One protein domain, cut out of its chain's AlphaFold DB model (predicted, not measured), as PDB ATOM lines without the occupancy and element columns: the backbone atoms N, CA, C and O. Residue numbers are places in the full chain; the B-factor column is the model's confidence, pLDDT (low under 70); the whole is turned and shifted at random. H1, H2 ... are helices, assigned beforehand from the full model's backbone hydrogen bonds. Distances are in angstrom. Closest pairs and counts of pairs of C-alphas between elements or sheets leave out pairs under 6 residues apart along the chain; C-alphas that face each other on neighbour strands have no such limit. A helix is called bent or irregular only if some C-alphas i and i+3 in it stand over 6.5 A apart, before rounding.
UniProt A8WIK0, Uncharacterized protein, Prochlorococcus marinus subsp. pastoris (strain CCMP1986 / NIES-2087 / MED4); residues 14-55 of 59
ATOM      1  N   PHE A  14     224.652 213.849 106.094       93.75
ATOM      2  CA  PHE A  14     224.663 212.663 106.948       93.75
ATOM      3  C   PHE A  14     224.389 211.367 106.167       93.75
ATOM      4  O   PHE A  14     225.127 210.395 106.314       93.75
ATOM      5  N   SER A  15     223.379 211.362 105.290       92.56
ATOM      6  CA  SER A  15     223.066 210.190 104.457       92.56
ATOM      7  C   SER A  15     224.191 209.888 103.466       92.56
ATOM      8  O   SER A  15     224.495 208.723 103.227       92.56
ATOM      9  N   ALA A  16     224.847 210.922 102.930       92.38
ATOM     10  CA  ALA A  16     226.003 210.762 102.052       92.38
ATOM     11  C   ALA A  16     227.199 210.124 102.782       92.38
ATOM     12  O   ALA A  16     227.836 209.226 102.237       92.38
ATOM     13  N   ILE A  17     227.471 210.528 104.030       94.75
ATOM     14  CA  ILE A  17     228.519 209.912 104.859       94.75
ATOM     15  C   ILE A  17     228.205 208.432 105.095       94.75
ATOM     16  O   ILE A  17     229.063 207.585 104.858       94.75
ATOM     17  N   LEU A  18     226.974 208.103 105.501       95.31
ATOM     18  CA  LEU A  18     226.566 206.710 105.708       95.31
ATOM     19  C   LEU A  18     226.682 205.874 104.430       95.31
ATOM     20  O   LEU A  18     227.087 204.717 104.502       95.31
ATOM     21  N   TRP A  19     226.391 206.455 103.265       95.62
ATOM     22  CA  TRP A  19     226.502 205.769 101.978       95.62
ATOM     23  C   TRP A  19     227.932 205.308 101.670       95.62
ATOM     24  O   TRP A  19     228.129 204.204 101.168       95.62
ATOM     25  N   CYS A  20     228.937 206.118 102.017       95.75
ATOM     26  CA  CYS A  20     230.344 205.758 101.831       95.75
ATOM     27  C   CYS A  20     230.769 204.567 102.703       95.75
ATOM     28  O   CYS A  20     231.596 203.762 102.278       95.75
ATOM     29  N   PHE A  21     230.207 204.441 103.908       96.94
ATOM     30  CA  PHE A  21     230.551 203.366 104.845       96.94
ATOM     31  C   PHE A  21     229.669 202.128 104.712       96.94
ATOM     32  O   PHE A  21     230.108 201.045 105.088       96.94
ATOM     33  N   TYR A  22     228.467 202.257 104.145       95.69
ATOM     34  CA  TYR A  22     227.517 201.164 103.936       95.69
ATOM     35  C   TYR A  22     228.141 199.874 103.365       95.69
ATOM     36  O   TYR A  22     227.924 198.820 103.966       95.69
ATOM     37  N   PRO A  23     228.959 199.898 102.288       95.75
ATOM     38  CA  PRO A  23     229.533 198.667 101.743       95.75
ATOM     39  C   PRO A  23     230.506 197.975 102.707       95.75
ATOM     40  O   PRO A  23     230.467 196.756 102.839       95.75
ATOM     41  N   ILE A  24     231.347 198.730 103.420       96.38
ATOM     42  CA  ILE A  24     232.302 198.161 104.385       96.38
ATOM     43  C   ILE A  24     231.573 197.692 105.647       96.38
ATOM     44  O   ILE A  24     231.871 196.621 106.167       96.38
ATOM     45  N   ALA A  25     230.581 198.455 106.111       95.12
ATOM     46  CA  ALA A  25     229.756 198.088 107.255       95.12
ATOM     47  C   ALA A  25     229.046 196.747 107.027       95.12
ATOM     48  O   ALA A  25     229.001 195.934 107.943       95.12
ATOM     49  N   ILE A  26     228.559 196.471 105.809       95.56
ATOM     50  CA  ILE A  26     227.986 195.158 105.475       95.56
ATOM     51  C   ILE A  26     229.023 194.048 105.630       95.56
ATOM     52  O   ILE A  26     228.714 193.038 106.253       95.56
ATOM     53  N   LEU A  27     230.233 194.218 105.090       93.06
ATOM     54  CA  LEU A  27     231.281 193.194 105.191       93.06
ATOM     55  C   LEU A  27     231.643 192.908 106.651       93.06
ATOM     56  O   LEU A  27     231.725 191.748 107.040       93.06
ATOM     57  N   ILE A  28     231.776 193.958 107.467       90.69
ATOM     58  CA  ILE A  28     232.042 193.829 108.905       90.69
ATOM     59  C   ILE A  28     230.896 193.100 109.609       90.69
ATOM     60  O   ILE A  28     231.151 192.236 110.435       90.69
ATOM     61  N   LEU A  29     229.638 193.427 109.299       91.50
ATOM     62  CA  LEU A  29     228.488 192.757 109.911       91.50
ATOM     63  C   LEU A  29     228.412 191.285 109.497       91.50
ATOM     64  O   LEU A  29     228.141 190.440 110.343       91.50
ATOM     65  N   VAL A  30     228.664 190.965 108.226       90.81
ATOM     66  CA  VAL A  30     228.707 189.574 107.752       90.81
ATOM     67  C   VAL A  30     229.786 188.796 108.502       90.81
ATOM     68  O   VAL A  30     229.484 187.731 109.024       90.81
ATOM     69  N   GLU A  31     230.993 189.342 108.628       85.88
ATOM     70  CA  GLU A  31     232.074 188.726 109.405       85.88
ATOM     71  C   GLU A  31     231.707 188.586 110.890       85.88
ATOM     72  O   GLU A  31     231.882 187.530 111.482       85.88
ATOM     73  N   LEU A  32     231.122 189.618 111.498       83.75
ATOM     74  CA  LEU A  32     230.757 189.595 112.914       83.75
ATOM     75  C   LEU A  32     229.675 188.547 113.223       83.75
ATOM     76  O   LEU A  32     229.720 187.918 114.276       83.75
ATOM     77  N   PHE A  33     228.705 188.353 112.321       83.38
ATOM     78  CA  PHE A  33     227.597 187.411 112.518       83.38
ATOM     79  C   PHE A  33     227.871 185.992 112.000       83.38
ATOM     80  O   PHE A  33     227.298 185.049 112.541       83.38
ATOM     81  N   LEU A  34     228.681 185.820 110.949       82.44
ATOM     82  CA  LEU A  34     228.958 184.511 110.331       82.44
ATOM     83  C   LEU A  34     230.399 184.022 110.556       82.44
ATOM     84  O   LEU A  34     230.639 182.825 110.433       82.44
ATOM     85  N   GLY A  35     231.342 184.908 110.876       70.62
ATOM     86  CA  GLY A  35     232.766 184.611 111.100       70.62
ATOM     87  C   GLY A  35     233.124 184.242 112.545       70.62
ATOM     88  O   GLY A  35     234.297 184.200 112.896       70.62
ATOM     89  N   GLY A  36     232.131 183.972 113.402       68.00
ATOM     90  CA  GLY A  36     232.362 183.491 114.771       68.00
ATOM     91  C   GLY A  36     232.764 184.572 115.780       68.00
ATOM     92  O   GLY A  36     233.305 184.249 116.827       68.00
ATOM     93  N   GLY A  37     232.489 185.853 115.505       62.91
ATOM     94  CA  GLY A  37     232.948 187.012 116.293       62.91
ATOM     95  C   GLY A  37     232.433 187.155 117.738       62.91
ATOM     96  O   GLY A  37     232.619 188.216 118.331       62.91
ATOM     97  N   PHE A  38     231.795 186.127 118.303       60.66
ATOM     98  CA  PHE A  38     231.386 186.055 119.714       60.66
ATOM     99  C   PHE A  38     231.691 184.707 120.378       60.66
ATOM    100  O   PHE A  38     231.398 184.546 121.563       60.66
ATOM    101  N   ASP A  39     232.266 183.767 119.635       59.12
ATOM    102  CA  ASP A  39     232.707 182.489 120.165       59.12
ATOM    103  C   ASP A  39     234.180 182.659 120.587       59.12
ATOM    104  O   ASP A  39     235.083 182.790 119.761       59.12
ATOM    105  N   ASP A  40     234.398 182.745 121.904       56.25
ATOM    106  CA  ASP A  40     235.693 182.899 122.609       56.25
ATOM    107  C   ASP A  40     236.602 181.654 122.479       56.25
ATOM    108  O   ASP A  40     237.520 181.453 123.265       56.25
ATOM    109  N   ASP A  41     236.299 180.770 121.528       55.81
ATOM    110  CA  ASP A  41     237.014 179.528 121.228       55.81
ATOM    111  C   ASP A  41     237.523 179.479 119.772       55.81
ATOM    112  O   ASP A  41     238.048 178.458 119.321       55.81
ATOM    113  N   ASN A  42     237.407 180.587 119.025       57.50
ATOM    114  CA  ASN A  42     237.961 180.694 117.673       57.50
ATOM    115  C   ASN A  42     239.407 181.229 117.621       57.50
ATOM    116  O   ASN A  42     239.978 181.313 116.528       57.50
ATOM    117  N   ASP A  43     240.020 181.539 118.771       57.28
ATOM    118  CA  ASP A  43     241.440 181.913 118.867       57.28
ATOM    119  C   ASP A  43     242.394 180.719 118.644       57.28
ATOM    120  O   ASP A  43     243.593 180.902 118.429       57.28
ATOM    121  N   ASP A  44     241.843 179.507 118.562       57.38
ATOM    122  CA  ASP A  44     242.555 178.270 118.243       57.38
ATOM    123  C   ASP A  44     242.756 178.026 116.733       57.38
ATOM    124  O   ASP A  44     243.308 176.992 116.339       57.38
ATOM    125  N   GLN A  45     242.384 178.960 115.844       55.72
ATOM    126  CA  GLN A  45     242.660 178.801 114.401       55.72
ATOM    127  C   GLN A  45     244.141 178.901 114.017       55.72
ATOM    128  O   GLN A  45     244.501 178.573 112.887       55.72
ATOM    129  N   ASP A  46     245.006 179.266 114.957       56.41
ATOM    130  CA  ASP A  46     246.445 179.047 114.836       56.41
ATOM    131  C   ASP A  46     246.996 178.501 116.157       56.41
ATOM    132  O   ASP A  46     248.055 178.934 116.618       56.41
ATOM    133  N   GLY A  47     246.221 177.581 116.767       58.56
ATOM    134  CA  GLY A  47     246.459 176.932 118.055       58.56
ATOM    135  C   GLY A  47     247.943 176.737 118.273       58.56
ATOM    136  O   GLY A  47     248.537 175.832 117.679       58.56
ATOM    137  N   GLY A  48     248.524 177.675 119.033       60.62
ATOM    138  CA  GLY A  48     249.941 177.999 118.983       60.62
ATOM    139  C   GLY A  48     250.749 176.723 119.010       60.62
ATOM    140  O   GLY A  48     250.866 176.093 120.062       60.62
ATOM    141  N   MET A  49     251.258 176.300 117.844       63.41
ATOM    142  CA  MET A  49     252.028 175.071 117.781       63.41
ATOM    143  C   MET A  49     253.220 175.279 118.696       63.41
ATOM    144  O   MET A  49     254.111 176.082 118.405       63.41
ATOM    145  N   MET A  50     253.220 174.557 119.814       63.00
ATOM    146  CA  MET A  50     254.338 174.531 120.735       63.00
ATOM    147  C   MET A  50     255.588 174.246 119.912       63.00
ATOM    148  O   MET A  50     255.723 173.173 119.319       63.00
ATOM    149  N   ILE A  51     256.495 175.222 119.845       64.25
ATOM    150  CA  ILE A  51     257.779 175.034 119.182       64.25
ATOM    151  C   ILE A  51     258.422 173.835 119.895       64.25
ATOM    152  O   ILE A  51     258.565 173.888 121.123       64.25
ATOM    153  N   PRO A  52     258.807 172.754 119.187       65.25
ATOM    154  CA  PRO A  52     259.272 171.513 119.815       65.25
ATOM    155  C   PRO A  52     260.414 171.696 120.826       65.25
ATOM    156  O   PRO A  52     260.601 170.851 121.698       65.25
ATOM    157  N   ALA A  53     261.128 172.826 120.758       64.62
ATOM    158  CA  ALA A  53     262.124 173.266 121.731       64.62
ATOM    159  C   ALA A  53     261.629 173.288 123.192       64.62
ATOM    160  O   ALA A  53     262.447 173.138 124.097       64.62
ATOM    161  N   TYR A  54     260.322 173.434 123.439       60.12
ATOM    162  CA  TYR A  54     259.746 173.491 124.790       60.12
ATOM    163  C   TYR A  54     258.900 172.261 125.162       60.12
ATOM    164  O   TYR A  54     258.393 172.181 126.278       60.12
ATOM    165  N   SER A  55     258.771 171.266 124.276       63.53
ATOM    166  CA  SER A  55     257.924 170.079 124.510       63.53
ATOM    167  C   SER A  55     258.570 169.013 125.416       63.53
ATOM    168  O   SER A  55     257.974 167.961 125.657       63.53
TER     169      SER A  55
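Overview. This is residues 14 to 55 of the 59 residues of an uncharacterized protein of Prochlorococcus marinus subsp. pastoris (strain CCMP1986 / NIES-2087 / MED4) (UniProt A8WIK0). One long, kinked helix, H1, makes one end of a drawn-out chain; a loop leads from it to a short, irregular helix, H2, and a tail, residues 47 to 55, makes the other end. The parts follow one another along one long axis and do not fold back to form a core. The printed part has 42 residues with two named helices, H1 then H2, and no named strand; its class is all helix. It is extended, with a radius of gyration of the C-alphas of 17.9 A, and spans 57 by 18 by 11 A.

Along the chain. H1, residues 14 to 34, is 28.7 A long from C-alpha 14 at (224.663, 212.663, 106.948) to C-alpha 34 at (228.958, 184.511, 110.331). It has a kink of 53 degrees near residue 21 and is irregular: C-alphas 20 and 23 are 7.1 A apart. H2, residues 42 to 46, measures 9.1 A and ends with C-alpha 46 at (246.445, 179.047, 114.836). It is irregular too, with C-alphas 43 and 46 at 7.0 A.

Arrangement. H1 and H2 are apart, with no C-alpha of the one within 8 A of the other. A short link of 7 residues joins them. In H1, 15 of 17 O i to N i+4 pairs are within hydrogen-bond range; in H2 it is 0 of 1, beside 1 of 2 O i to N i+3 pairs. Residues 14 to 28, 30 to 36 and 38 to 55 stand free.

Size, cuts and confidence. The two C-alphas farthest apart, those of Phe 14 and Ser 55, are 56.8 A from each other. The printed part has no cut and no long link between its helices. The mean pLDDT of the printed part is 76.6; residues 36 to 55 are under 70, while H1 has a mean of 92 and H2 of 57.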